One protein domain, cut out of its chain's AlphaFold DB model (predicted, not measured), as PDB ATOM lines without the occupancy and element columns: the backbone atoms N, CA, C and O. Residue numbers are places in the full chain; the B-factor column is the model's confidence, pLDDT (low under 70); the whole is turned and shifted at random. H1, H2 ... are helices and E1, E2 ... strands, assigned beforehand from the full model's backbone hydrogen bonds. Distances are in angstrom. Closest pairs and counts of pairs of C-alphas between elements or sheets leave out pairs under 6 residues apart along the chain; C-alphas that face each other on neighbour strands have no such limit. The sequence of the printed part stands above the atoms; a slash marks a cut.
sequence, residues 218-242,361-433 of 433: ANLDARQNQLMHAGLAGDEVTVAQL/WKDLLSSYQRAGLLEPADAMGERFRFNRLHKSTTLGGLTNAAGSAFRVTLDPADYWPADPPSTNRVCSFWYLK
ATOM      1  N   ALA A 218     -12.668 -45.124  41.978       71.56
ATOM      2  CA  ALA A 218     -11.545 -46.019  42.256       71.56
ATOM      3  C   ALA A 218     -11.977 -47.340  42.918       71.56
ATOM      4  O   ALA A 218     -11.209 -48.298  42.952       71.56
ATOM      5  N   ASN A 219     -13.194 -47.392  43.460       73.81
ATOM      6  CA  ASN A 219     -13.768 -48.605  44.012       73.81
ATOM      7  C   ASN A 219     -14.540 -49.414  42.982       73.81
ATOM      8  O   ASN A 219     -14.996 -50.483  43.347       73.81
ATOM      9  N   LEU A 220     -14.744 -48.936  41.758       81.19
ATOM     10  CA  LEU A 220     -15.543 -49.651  40.769       81.19
ATOM     11  C   LEU A 220     -14.646 -50.539  39.914       81.19
ATOM     12  O   LEU A 220     -13.555 -50.133  39.518       81.19
ATOM     13  N   ASP A 221     -15.120 -51.741  39.599       85.19
ATOM     14  CA  ASP A 221     -14.548 -52.464  38.465       85.19
ATOM     15  C   ASP A 221     -14.935 -51.766  37.148       85.19
ATOM     16  O   ASP A 221     -15.791 -50.875  37.110       85.19
ATOM     17  N   ALA A 222     -14.286 -52.148  36.050       86.31
ATOM     18  CA  ALA A 222     -14.491 -51.484  34.768       86.31
ATOM     19  C   ALA A 222     -15.956 -51.537  34.292       86.31
ATOM     20  O   ALA A 222     -16.458 -50.570  33.721       86.31
ATOM     21  N   ARG A 223     -16.670 -52.624  34.596       89.75
ATOM     22  CA  ARG A 223     -18.067 -52.828  34.204       89.75
ATOM     23  C   ARG A 223     -19.023 -51.978  35.038       89.75
ATOM     24  O   ARG A 223     -19.931 -51.348  34.496       89.75
ATOM     25  N   GLN A 224     -18.810 -51.928  36.351       89.94
ATOM     26  CA  GLN A 224     -19.510 -51.031  37.269       89.94
ATOM     27  C   GLN A 224     -19.298 -49.577  36.850       89.94
ATOM     28  O   GLN A 224     -20.252 -48.805  36.791       89.94
ATOM     29  N   ASN A 225     -18.063 -49.217  36.499       88.06
ATOM     30  CA  ASN A 225     -17.724 -47.875  36.051       88.06
ATOM     31  C   ASN A 225     -18.489 -47.482  34.775       88.06
ATOM     32  O   ASN A 225     -19.073 -46.402  34.714       88.06
ATOM     33  N   GLN A 226     -18.561 -48.377  33.784       88.75
ATOM     34  CA  GLN A 226     -19.352 -48.140  32.572       88.75
ATOM     35  C   GLN A 226     -20.828 -47.899  32.869       88.75
ATOM     36  O   GLN A 226     -21.409 -46.958  32.331       88.75
ATOM     37  N   LEU A 227     -21.426 -48.714  33.744       90.75
ATOM     38  CA  LEU A 227     -22.825 -48.521  34.108       90.75
ATOM     39  C   LEU A 227     -23.041 -47.150  34.758       90.75
ATOM     40  O   LEU A 227     -23.958 -46.430  34.377       90.75
ATOM     41  N   MET A 228     -22.178 -46.769  35.701       89.69
ATOM     42  CA  MET A 228     -22.298 -45.488  36.404       89.69
ATOM     43  C   MET A 228     -22.033 -44.271  35.508       89.69
ATOM     44  O   MET A 228     -22.411 -43.164  35.876       89.69
ATOM     45  N   HIS A 229     -21.402 -44.455  34.347       88.00
ATOM     46  CA  HIS A 229     -21.246 -43.411  33.334       88.00
ATOM     47  C   HIS A 229     -22.429 -43.309  32.363       88.00
ATOM     48  O   HIS A 229     -22.550 -42.289  31.686       88.00
ATOM     49  N   ALA A 230     -23.296 -44.323  32.293       87.38
ATOM     50  CA  ALA A 230     -24.455 -44.316  31.400       87.38
ATOM     51  C   ALA A 230     -25.629 -43.468  31.917       87.38
ATOM     52  O   ALA A 230     -26.498 -43.104  31.128       87.38
ATOM     53  N   GLY A 231     -25.656 -43.137  33.211       85.12
ATOM     54  CA  GLY A 231     -26.687 -42.297  33.823       85.12
ATOM     55  C   GLY A 231     -26.107 -41.249  34.767       85.12
ATOM     56  O   GLY A 231     -24.985 -41.380  35.259       85.12
ATOM     57  N   LEU A 232     -26.874 -40.194  35.033       84.12
ATOM     58  CA  LEU A 232     -26.552 -39.222  36.072       84.12
ATOM     59  C   LEU A 232     -27.069 -39.705  37.431       84.12
ATOM     60  O   LEU A 232     -27.987 -40.515  37.543       84.12
ATOM     61  N   ALA A 233     -26.471 -39.190  38.503       81.19
ATOM     62  CA  ALA A 233     -26.924 -39.491  39.855       81.19
ATOM     63  C   ALA A 233     -28.382 -39.045  40.052       81.19
ATOM     64  O   ALA A 233     -28.695 -37.868  39.885       81.19
ATOM     65  N   GLY A 234     -29.242 -39.971  40.473       84.31
ATOM     66  CA  GLY A 234     -30.676 -39.737  40.632       84.31
ATOM     67  C   GLY A 234     -31.527 -40.113  39.416       84.31
ATOM     68  O   GLY A 234     -32.743 -40.205  39.580       84.31
ATOM     69  N   ASP A 235     -30.925 -40.391  38.255       90.00
ATOM     70  CA  ASP A 235     -31.666 -40.864  37.086       90.00
ATOM     71  C   ASP A 235     -32.290 -42.230  37.373       90.00
ATOM     72  O   ASP A 235     -31.661 -43.109  37.972       90.00
ATOM     73  N   GLU A 236     -33.534 -42.402  36.933       94.25
ATOM     74  CA  GLU A 236     -34.253 -43.669  37.001       94.25
ATOM     75  C   GLU A 236     -34.192 -44.374  35.650       94.25
ATOM     76  O   GLU A 236     -34.514 -43.788  34.616       94.25
ATOM     77  N   VAL A 237     -33.816 -45.650  35.661       93.75
ATOM     78  CA  VAL A 237     -33.712 -46.478  34.462       93.75
ATOM     79  C   VAL A 237     -34.433 -47.804  34.641       93.75
ATOM     80  O   VAL A 237     -34.425 -48.408  35.714       93.75
ATOM     81  N   THR A 238     -35.060 -48.261  33.565       95.31
ATOM     82  CA  THR A 238     -35.658 -49.597  33.459       95.31
ATOM     83  C   THR A 238     -34.666 -50.592  32.859       95.31
ATOM     84  O   THR A 238     -33.726 -50.209  32.157       95.31
ATOM     85  N   VAL A 239     -34.913 -51.890  33.056       93.25
ATOM     86  CA  VAL A 239     -34.117 -52.959  32.421       93.25
ATOM     87  C   VAL A 239     -34.112 -52.829  30.893       93.25
ATOM     88  O   VAL A 239     -33.066 -52.989  30.270       93.25
ATOM     89  N   ALA A 240     -35.248 -52.479  30.285       94.25
ATOM     90  CA  ALA A 240     -35.355 -52.304  28.836       94.25
ATOM     91  C   ALA A 240     -34.495 -51.136  28.322       94.25
ATOM     92  O   ALA A 240     -33.843 -51.246  27.285       94.25
ATOM     93  N   GLN A 241     -34.444 -50.024  29.062       94.69
ATOM     94  CA  GLN A 241     -33.576 -48.893  28.722       94.69
ATOM     95  C   GLN A 241     -32.096 -49.256  28.865       94.69
ATOM     96  O   GLN A 241     -31.296 -48.889  28.011       94.69
ATOM     97  N   LEU A 242     -31.731 -50.012  29.903       92.38
ATOM     98  CA  LEU A 242     -30.366 -50.514  30.075       92.38
ATOM     99  C   LEU A 242     -29.960 -51.474  28.949       92.38
ATOM    100  O   LEU A 242     -28.870 -51.340  28.402       92.38
ATOM    101  N   TRP A 361     -29.995 -59.328  33.549       92.56
ATOM    102  CA  TRP A 361     -30.012 -57.966  34.084       92.56
ATOM    103  C   TRP A 361     -30.540 -57.891  35.516       92.56
ATOM    104  O   TRP A 361     -30.038 -57.092  36.293       92.56
ATOM    105  N   LYS A 362     -31.517 -58.717  35.896       90.50
ATOM    106  CA  LYS A 362     -32.099 -58.669  37.240       90.50
ATOM    107  C   LYS A 362     -31.085 -59.089  38.305       90.50
ATOM    108  O   LYS A 362     -30.955 -58.403  39.317       90.50
ATOM    109  N   ASP A 363     -30.329 -60.150  38.048       90.00
ATOM    110  CA  ASP A 363     -29.285 -60.645  38.946       90.00
ATOM    111  C   ASP A 363     -28.123 -59.650  39.045       90.00
ATOM    112  O   ASP A 363     -27.649 -59.351  40.144       90.00
ATOM    113  N   LEU A 364     -27.720 -59.065  37.911       91.50
ATOM    114  CA  LEU A 364     -26.698 -58.021  37.875       91.50
ATOM    115  C   LEU A 364     -27.125 -56.777  38.659       91.50
ATOM    116  O   LEU A 364     -26.376 -56.277  39.496       91.50
ATOM    117  N   LEU A 365     -28.323 -56.258  38.388       90.88
ATOM    118  CA  LEU A 365     -28.822 -55.048  39.036       90.88
ATOM    119  C   LEU A 365     -29.069 -55.291  40.519       90.88
ATOM    120  O   LEU A 365     -28.764 -54.413  41.320       90.88
ATOM    121  N   SER A 366     -29.511 -56.492  40.901       86.81
ATOM    122  CA  SER A 366     -29.524 -56.909  42.298       86.81
ATOM    123  C   SER A 366     -28.113 -56.836  42.882       86.81
ATOM    124  O   SER A 366     -27.908 -56.135  43.864       86.81
ATOM    125  N   SER A 367     -27.104 -57.438  42.243       85.50
ATOM    126  CA  SER A 367     -25.699 -57.336  42.670       85.50
ATOM    127  C   SER A 367     -25.227 -55.884  42.841       85.50
ATOM    128  O   SER A 367     -24.581 -55.543  43.829       85.50
ATOM    129  N   TYR A 368     -25.612 -54.985  41.938       87.62
ATOM    130  CA  TYR A 368     -25.233 -53.573  42.007       87.62
ATOM    131  C   TYR A 368     -26.017 -52.771  43.048       87.62
ATOM    132  O   TYR A 368     -25.454 -51.866  43.666       87.62
ATOM    133  N   GLN A 369     -27.276 -53.124  43.310       85.75
ATOM    134  CA  GLN A 369     -28.004 -52.637  44.481       85.75
ATOM    135  C   GLN A 369     -27.290 -53.066  45.762       85.75
ATOM    136  O   GLN A 369     -27.115 -52.252  46.669       85.75
ATOM    137  N   ARG A 370     -26.797 -54.311  45.808       76.56
ATOM    138  CA  ARG A 370     -25.996 -54.815  46.930       76.56
ATOM    139  C   ARG A 370     -24.642 -54.126  47.072       76.56
ATOM    140  O   ARG A 370     -24.153 -53.937  48.179       76.56
ATOM    141  N   ALA A 371     -24.065 -53.676  45.966       73.75
ATOM    142  CA  ALA A 371     -22.877 -52.836  45.985       73.75
ATOM    143  C   ALA A 371     -23.175 -51.381  46.390       73.75
ATOM    144  O   ALA A 371     -22.233 -50.625  46.593       73.75
ATOM    145  N   GLY A 372     -24.447 -50.972  46.502       77.62
ATOM    146  CA  GLY A 372     -24.859 -49.596  46.789       77.62
ATOM    147  C   GLY A 372     -24.778 -48.644  45.590       77.62
ATOM    148  O   GLY A 372     -24.842 -47.430  45.781       77.62
ATOM    149  N   LEU A 373     -24.642 -49.166  44.368       83.94
ATOM    150  CA  LEU A 373     -24.566 -48.383  43.125       83.94
ATOM    151  C   LEU A 373     -25.939 -47.973  42.598       83.94
ATOM    152  O   LEU A 373     -26.063 -46.964  41.906       83.94
ATOM    153  N   LEU A 374     -26.965 -48.746  42.946       87.88
ATOM    154  CA  LEU A 374     -28.340 -48.537  42.524       87.88
ATOM    155  C   LEU A 374     -29.278 -48.649  43.726       87.88
ATOM    156  O   LEU A 374     -29.009 -49.392  44.668       87.88
ATOM    157  N   GLU A 375     -30.410 -47.960  43.665       88.25
ATOM    158  CA  GLU A 375     -31.512 -48.102  44.619       88.25
ATOM    159  C   GLU A 375     -32.804 -48.431  43.863       88.25
ATOM    160  O   GLU A 375     -32.988 -47.955  42.742       88.25
ATOM    161  N   PRO A 376     -33.704 -49.265  44.410       88.44
ATOM    162  CA  PRO A 376     -35.008 -49.478  43.792       88.44
ATOM    163  C   PRO A 376     -35.798 -48.162  43.816       88.44
ATOM    164  O   PRO A 376     -35.997 -47.570  44.876       88.44
ATOM    165  N   ALA A 377     -36.227 -47.692  42.646       88.81
ATOM    166  CA  ALA A 377     -37.034 -46.479  42.524       88.81
ATOM    167  C   ALA A 377     -38.533 -46.757  42.729       88.81
ATOM    168  O   ALA A 377     -39.300 -45.850  43.051       88.81
ATOM    169  N   ASP A 378     -38.955 -48.011  42.566       88.62
ATOM    170  CA  ASP A 378     -40.314 -48.465  42.823       88.62
ATOM    171  C   ASP A 378     -40.360 -49.765  43.634       88.62
ATOM    172  O   ASP A 378     -39.396 -50.524  43.720       88.62
ATOM    173  N   ALA A 379     -41.519 -50.017  44.249       83.62
ATOM    174  CA  ALA A 379     -41.759 -51.209  45.062       83.62
ATOM    175  C   ALA A 379     -41.754 -52.511  44.240       83.62
ATOM    176  O   ALA A 379     -41.613 -53.591  44.807       83.62
ATOM    177  N   MET A 380     -41.930 -52.408  42.917       82.31
ATOM    178  CA  MET A 380     -41.943 -53.548  42.000       82.31
ATOM    179  C   MET A 380     -40.529 -53.968  41.569       82.31
ATOM    180  O   MET A 380     -40.352 -55.103  41.134       82.31
ATOM    181  N   GLY A 381     -39.522 -53.102  41.741       80.88
ATOM    182  CA  GLY A 381     -38.134 -53.377  41.361       80.88
ATOM    183  C   GLY A 381     -37.894 -53.329  39.850       80.88
ATOM    184  O   GLY A 381     -36.955 -53.956  39.367       80.88
ATOM    185  N   GLU A 382     -38.744 -52.614  39.113       87.88
ATOM    186  CA  GLU A 382     -38.668 -52.470  37.652       87.88
ATOM    187  C   GLU A 382     -37.862 -51.228  37.247       87.88
ATOM    188  O   GLU A 382     -37.276 -51.179  36.160       87.88
ATOM    189  N   ARG A 383     -37.795 -50.233  38.140       91.94
ATOM    190  CA  ARG A 383     -36.961 -49.039  37.985       91.94
ATOM    191  C   ARG A 383     -35.856 -48.990  39.024       91.94
ATOM    192  O   ARG A 383     -36.070 -49.212  40.218       91.94
ATOM    193  N   PHE A 384     -34.678 -48.611  38.559       92.31
ATOM    194  CA  PHE A 384     -33.472 -48.474  39.358       92.31
ATOM    195  C   PHE A 384     -33.008 -47.029  39.291       92.31
ATOM    196  O   PHE A 384     -32.902 -46.463  38.210       92.31
ATOM    197  N   ARG A 385     -32.728 -46.436  40.446       91.44
ATOM    198  CA  ARG A 385     -32.148 -45.106  40.557       91.44
ATOM    199  C   ARG A 385     -30.641 -45.213  40.712       91.44
ATOM    200  O   ARG A 385     -30.170 -45.927  41.599       91.44
ATOM    201  N   PHE A 386     -29.890 -44.482  39.898       86.69
ATOM    202  CA  PHE A 386     -28.442 -44.382  40.051       86.69
ATOM    203  C   PHE A 386     -28.069 -43.673  41.347       86.69
ATOM    204  O   PHE A 386     -28.470 -42.529  41.580       86.69
ATOM    205  N   ASN A 387     -27.256 -44.326  42.178       81.06
ATOM    206  CA  ASN A 387     -26.711 -43.669  43.351       81.06
ATOM    207  C   ASN A 387     -25.623 -42.671  42.967       81.06
ATOM    208  O   ASN A 387     -24.849 -42.857  42.028       81.06
ATOM    209  N   ARG A 388     -25.531 -41.595  43.746       75.69
ATOM    210  CA  ARG A 388     -24.464 -40.612  43.576       75.69
ATOM    211  C   ARG A 388     -23.132 -41.222  44.005       75.69
ATOM    212  O   ARG A 388     -22.952 -41.541  45.180       75.69
ATOM    213  N   LEU A 389     -22.197 -41.334  43.063       76.44
ATOM    214  CA  LEU A 389     -20.797 -41.594  43.385       76.44
ATOM    215  C   LEU A 389     -20.204 -40.373  44.078       76.44
ATOM    216  O   LEU A 389     -20.410 -39.233  43.649       76.44
ATOM    217  N   HIS A 390     -19.461 -40.614  45.153       74.31
ATOM    218  CA  HIS A 390     -18.760 -39.538  45.833       74.31
ATOM    219  C   HIS A 390     -17.521 -39.169  45.024       74.31
ATOM    220  O   HIS A 390     -16.600 -39.972  44.861       74.31
ATOM    221  N   LYS A 391     -17.509 -37.945  44.498       69.44
ATOM    222  CA  LYS A 391     -16.358 -37.370  43.804       69.44
ATOM    223  C   LYS A 391     -15.724 -36.331  44.718       69.44
ATOM    224  O   LYS A 391     -16.007 -35.145  44.593       69.44
ATOM    225  N   SER A 392     -14.894 -36.789  45.649       66.75
ATOM    226  CA  SER A 392     -14.054 -35.888  46.439       66.75
ATOM    227  C   SER A 392     -12.823 -35.512  45.619       66.75
ATOM    228  O   SER A 392     -12.069 -36.385  45.185       66.75
ATOM    229  N   THR A 393     -12.606 -34.215  45.407       64.75
ATOM    230  CA  THR A 393     -11.310 -33.694  44.937       64.75
ATOM    231  C   THR A 393     -10.255 -33.758  46.054       64.75
ATOM    232  O   THR A 393      -9.059 -33.673  45.786       64.75
ATOM    233  N   THR A 394     -10.693 -33.998  47.295       57.44
ATOM    234  CA  THR A 394      -9.914 -34.046  48.543       57.44
ATOM    235  C   THR A 394      -9.561 -35.454  49.026       57.44
ATOM    236  O   THR A 394      -8.986 -35.583  50.103       57.44
ATOM    237  N   LEU A 395      -9.849 -36.525  48.276       53.81
ATOM    238  CA  LEU A 395      -9.530 -37.916  48.666       53.81
ATOM    239  C   LEU A 395      -8.048 -38.134  49.048       53.81
ATOM    240  O   LEU A 395      -7.727 -39.113  49.716       53.81
ATOM    241  N   GLY A 396      -7.151 -37.225  48.652       55.84
ATOM    242  CA  GLY A 396      -5.742 -37.205  49.054       55.84
ATOM    243  C   GLY A 396      -5.362 -36.209  50.159       55.84
ATOM    244  O   GLY A 396      -4.192 -36.156  50.506       55.84
ATOM    245  N   GLY A 397      -6.287 -35.406  50.688       68.38
ATOM    246  CA  GLY A 397      -5.965 -34.302  51.600       68.38
ATOM    247  C   GLY A 397      -5.798 -34.716  53.063       68.38
ATOM    248  O   GLY A 397      -4.976 -34.143  53.775       68.38
ATOM    249  N   LEU A 398      -6.543 -35.730  53.520       81.75
ATOM    250  CA  LEU A 398      -6.388 -36.249  54.877       81.75
ATOM    251  C   LEU A 398      -5.151 -37.140  54.920       81.75
ATOM    252  O   LEU A 398      -5.201 -38.309  54.544       81.75
ATOM    253  N   THR A 399      -4.030 -36.559  55.331       86.75
ATOM    254  CA  THR A 399      -2.725 -37.218  55.320       86.75
ATOM    255  C   THR A 399      -2.160 -37.330  56.725       86.75
ATOM    256  O   THR A 399      -2.519 -36.576  57.632       86.75
ATOM    257  N   ASN A 400      -1.303 -38.326  56.928       88.50
ATOM    258  CA  ASN A 400      -0.474 -38.398  58.124       88.50
ATOM    259  C   ASN A 400       0.794 -37.542  57.952       88.50
ATOM    260  O   ASN A 400       1.064 -37.008  56.877       88.50
ATOM    261  N   ALA A 401       1.622 -37.459  58.996       85.25
ATOM    262  CA  ALA A 401       2.895 -36.729  58.948       85.25
ATOM    263  C   ALA A 401       3.878 -37.242  57.869       85.25
ATOM    264  O   ALA A 401       4.784 -36.519  57.470       85.25
ATOM    265  N   ALA A 402       3.690 -38.472  57.379       85.75
ATOM    266  CA  ALA A 402       4.464 -39.077  56.294       85.75
ATOM    267  C   ALA A 402       3.888 -38.774  54.891       85.75
ATOM    268  O   ALA A 402       4.373 -39.320  53.901       85.75
ATOM    269  N   GLY A 403       2.832 -37.959  54.783       84.25
ATOM    270  CA  GLY A 403       2.160 -37.644  53.517       84.25
ATOM    271  C   GLY A 403       1.314 -38.789  52.949       84.25
ATOM    272  O   GLY A 403       0.847 -38.712  51.815       84.25
ATOM    273  N   SER A 404       1.098 -39.865  53.712       87.31
ATOM    274  CA  SER A 404       0.241 -40.976  53.286       87.31
ATOM    275  C   SER A 404      -1.227 -40.606  53.466       87.31
ATOM    276  O   SER A 404      -1.629 -40.182  54.550       87.31
ATOM    277  N   ALA A 405      -2.030 -40.789  52.417       85.94
ATOM    278  CA  ALA A 405      -3.466 -40.531  52.456       85.94
ATOM    279  C   ALA A 405      -4.202 -41.544  53.344       85.94
ATOM    280  O   ALA A 405      -3.905 -42.740  53.326       85.94
ATOM    281  N   PHE A 406      -5.206 -41.063  54.071       85.56
ATOM    282  CA  PHE A 406      -6.082 -41.885  54.886       85.56
ATOM    283  C   PHE A 406      -6.895 -42.842  54.017       85.56
ATOM    284  O   PHE A 406      -7.634 -42.425  53.120       85.56
ATOM    285  N   ARG A 407      -6.760 -44.138  54.287       84.25
ATOM    286  CA  ARG A 407      -7.450 -45.216  53.581       84.25
ATOM    287  C   ARG A 407      -7.767 -46.318  54.575       84.25
ATOM    288  O   ARG A 407      -6.894 -46.735  55.328       84.25
ATOM    289  N   VAL A 408      -8.992 -46.815  54.531       81.00
ATOM    290  CA  VAL A 408      -9.421 -47.987  55.289       81.00
ATOM    291  C   VAL A 408      -9.768 -49.080  54.296       81.00
ATOM    292  O   VAL A 408     -10.509 -48.842  53.341       81.00
ATOM    293  N   THR A 409      -9.227 -50.275  54.508       79.81
ATOM    294  CA  THR A 409      -9.642 -51.460  53.754       79.81
ATOM    295  C   THR A 409     -11.078 -51.803  54.124       79.81
ATOM    296  O   THR A 409     -11.396 -51.929  55.305       79.81
ATOM    297  N   LEU A 410     -11.940 -51.912  53.117       74.38
ATOM    298  CA  LEU A 410     -13.322 -52.324  53.309       74.38
ATOM    299  C   LEU A 410     -13.406 -53.844  53.423       74.38
ATOM    300  O   LEU A 410     -12.860 -54.567  52.588       74.38
ATOM    301  N   ASP A 411     -14.149 -54.302  54.421       71.38
ATOM    302  CA  ASP A 411     -14.474 -55.707  54.623       71.38
ATOM    303  C   ASP A 411     -15.888 -56.026  54.122       71.38
ATOM    304  O   ASP A 411     -16.719 -55.132  53.945       71.38
ATOM    305  N   PRO A 412     -16.227 -57.320  53.986       67.12
ATOM    306  CA  PRO A 412     -17.565 -57.751  53.586       67.12
ATOM    307  C   PRO A 412     -18.708 -57.196  54.432       67.12
ATOM    308  O   PRO A 412     -19.763 -56.871  53.899       67.12
ATOM    309  N   ALA A 413     -18.482 -57.029  55.736       68.25
ATOM    310  CA  ALA A 413     -19.475 -56.484  56.657       68.25
ATOM    311  C   ALA A 413     -19.750 -54.982  56.454       68.25
ATOM    312  O   ALA A 413     -20.765 -54.484  56.942       68.25
ATOM    313  N   ASP A 414     -18.873 -54.261  55.746       70.94
ATOM    314  CA  ASP A 414     -19.054 -52.835  55.460       70.94
ATOM    315  C   ASP A 414     -20.005 -52.607  54.265       70.94
ATOM    316  O   ASP A 414     -20.503 -51.496  54.069       70.94
ATOM    317  N   TYR A 415     -20.281 -53.653  53.473       64.19
ATOM    318  CA  TYR A 415     -21.203 -53.627  52.338       64.19
ATOM    319  C   TYR A 415     -22.581 -54.177  52.723       64.19
ATOM    320  O   TYR A 415     -22.712 -55.098  53.530       64.19
ATOM    321  N   TRP A 416     -23.641 -53.629  52.124       56.69
ATOM    322  CA  TRP A 416     -25.009 -54.090  52.358       56.69
ATOM    323  C   TRP A 416     -25.789 -54.260  51.056       56.69
ATOM    324  O   TRP A 416     -25.862 -53.289  50.301       56.69
ATOM    325  N   PRO A 417     -26.513 -55.385  50.865       52.44
ATOM    326  CA  PRO A 417     -26.617 -56.600  51.677       52.44
ATOM    327  C   PRO A 417     -25.624 -57.712  51.268       52.44
ATOM    328  O   PRO A 417     -25.636 -58.203  50.143       52.44
ATOM    329  N   ALA A 418     -24.861 -58.167  52.261       49.31
ATOM    330  CA  ALA A 418     -24.277 -59.501  52.452       49.31
ATOM    331  C   ALA A 418     -23.138 -60.026  51.558       49.31
ATOM    332  O   ALA A 418     -22.381 -60.836  52.085       49.31
ATOM    333  N   ASP A 419     -22.929 -59.572  50.316       50.12
ATOM    334  CA  ASP A 419     -21.814 -60.097  49.504       50.12
ATOM    335  C   ASP A 419     -20.835 -58.996  49.043       50.12
ATOM    336  O   ASP A 419     -21.235 -58.078  48.320       50.12
ATOM    337  N   PRO A 420     -19.551 -59.064  49.448       46.97
ATOM    338  CA  PRO A 420     -18.526 -58.103  49.063       46.97
ATOM    339  C   PRO A 420     -18.222 -58.200  47.565       46.97
ATOM    340  O   PRO A 420     -18.174 -59.304  47.015       46.97
ATOM    341  N   PRO A 421     -17.885 -57.086  46.896       53.16
ATOM    342  CA  PRO A 421     -17.142 -57.182  45.650       53.16
ATOM    343  C   PRO A 421     -15.794 -57.884  45.886       53.16
ATOM    344  O   PRO A 421     -15.189 -57.771  46.954       53.16
ATOM    345  N   SER A 422     -15.291 -58.600  44.881       51.75
ATOM    346  CA  SER A 422     -13.986 -59.251  44.966       51.75
ATOM    347  C   SER A 422     -12.857 -58.213  45.127       51.75
ATOM    348  O   SER A 422     -12.683 -57.326  44.295       51.75
ATOM    349  N   THR A 423     -12.056 -58.390  46.187       55.59
ATOM    350  CA  THR A 423     -10.729 -57.793  46.498       55.59
ATOM    351  C   THR A 423     -10.631 -56.346  47.020       55.59
ATOM    352  O   THR A 423     -11.276 -55.446  46.505       55.59
ATOM    353  N   ASN A 424      -9.749 -56.155  48.024       58.31
ATOM    354  CA  ASN A 424      -8.958 -54.968  48.429       58.31
ATOM    355  C   ASN A 424      -9.470 -53.560  48.054       58.31
ATOM    356  O   ASN A 424      -8.686 -52.696  47.649       58.31
ATOM    357  N   ARG A 425     -10.766 -53.282  48.210       69.00
ATOM    358  CA  ARG A 425     -11.285 -51.922  48.029       69.00
ATOM    359  C   ARG A 425     -10.920 -51.089  49.254       69.00
ATOM    360  O   ARG A 425     -11.125 -51.503  50.390       69.00
ATOM    361  N   VAL A 426     -10.373 -49.903  49.015       72.81
ATOM    362  CA  VAL A 426     -10.058 -48.922  50.058       72.81
ATOM    363  C   VAL A 426     -11.057 -47.779  50.011       72.81
ATOM    364  O   VAL A 426     -11.387 -47.290  48.934       72.81
ATOM    365  N   CYS A 427     -11.531 -47.330  51.163       73.94
ATOM    366  CA  CYS A 427     -12.433 -46.195  51.271       73.94
ATOM    367  C   CYS A 427     -11.943 -45.234  52.344       73.94
ATOM    368  O   CYS A 427     -11.251 -45.623  53.285       73.94
ATOM    369  N   SER A 428     -12.303 -43.968  52.183       73.00
ATOM    370  CA  SER A 428     -11.892 -42.893  53.081       73.00
ATOM    371  C   SER A 428     -13.088 -42.142  53.670       73.00
ATOM    372  O   SER A 428     -12.874 -41.264  54.496       73.00
ATOM    373  N   PHE A 429     -14.328 -42.464  53.272       79.00
ATOM    374  CA  PHE A 429     -15.536 -41.720  53.652       79.00
ATOM    375  C   PHE A 429     -16.733 -42.646  53.867       79.00
ATOM    376  O   PHE A 429     -16.908 -43.619  53.139       79.00
ATOM    377  N   TRP A 430     -17.605 -42.306  54.814       83.12
ATOM    378  CA  TRP A 430     -18.848 -43.025  55.084       83.12
ATOM    379  C   TRP A 430     -19.984 -42.028  55.228       83.12
ATOM    380  O   TRP A 430     -19.798 -40.962  55.786       83.12
ATOM    381  N   TYR A 431     -21.182 -42.378  54.787       81.88
ATOM    382  CA  TYR A 431     -22.367 -41.553  55.000       81.88
ATOM    383  C   TYR A 431     -23.419 -42.346  55.756       81.88
ATOM    384  O   TYR A 431     -23.621 -43.526  55.470       81.88
ATOM    385  N   LEU A 432     -24.113 -41.703  56.696       76.31
ATOM    386  CA  LEU A 432     -25.299 -42.292  57.310       76.31
ATOM    387  C   LEU A 432     -26.427 -42.315  56.272       76.31
ATOM    388  O   LEU A 432     -26.956 -41.269  55.894       76.31
ATOM    389  N   LYS A 433     -26.778 -43.512  55.801       71.62
ATOM    390  CA  LYS A 433     -27.847 -43.745  54.825       71.62
ATOM    391  C   LYS A 433     -28.928 -44.652  55.381       71.62
ATOM    392  O   LYS A 433     -28.583 -45.661  56.047       71.62
TER     393      LYS A 433
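What this domain is: This is residues 218 to 242 and 361 to 433 of the 433 residues of an uncharacterized protein of Verrucomicrobiales bacterium (UniProt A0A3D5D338). There is little regular structure: a small sheet, E1 - E3 - E2, with H3 over E2, makes one end, and residues 387 to 429 loop out to Ala 401 and back to E4. The 98 printed residues run H1 E1 H2 H3 E2 E3 E4, mixed, with 36 in named elements; the sheet is antiparallel. It is only just compact, close to loose, radius of gyration of the C-alphas 15.1 A, spanning 51 by 26 by 26 A.

Where its parts are: Find E3, residues 383 to 386, then E1, 236 to 238, and E2, 374 to 376. H3, 361 to 370, runs 13.8 A; H1, 222 to 230, runs 12.7 A from C-alpha 222 at (-14.491, -51.484, 34.768). H2 is 239 to 242; E4, 430 to 432, ends at C-alpha 432 (-25.299, -42.292, 57.310).

How they stand to each other: E3 is antiparallel to E1 (N 237 and O 384, 2.8 A) and, as a hairpin, to E2 (N 375 and O 385, 2.9 A). H3 stands up from the sheet at 44 degrees, its height 8.9 A; its closest C-alphas to E2 are Gln 369 and Glu 375, 5.7 A. H1 grazes the sheet; H2 only just does. E4 pairs with no named strand. In H1 and H3 every O i to N i+4 pair is within hydrogen-bond range; H2 is too short.

The domain as a whole: Residues 243 to 360 are cut out, C-alphas 242 and 361 standing 8.5 A apart. The E3 to E4 link is long. pLDDT is under 70 at 391 to 397, 412 to 413 and 415 to 425.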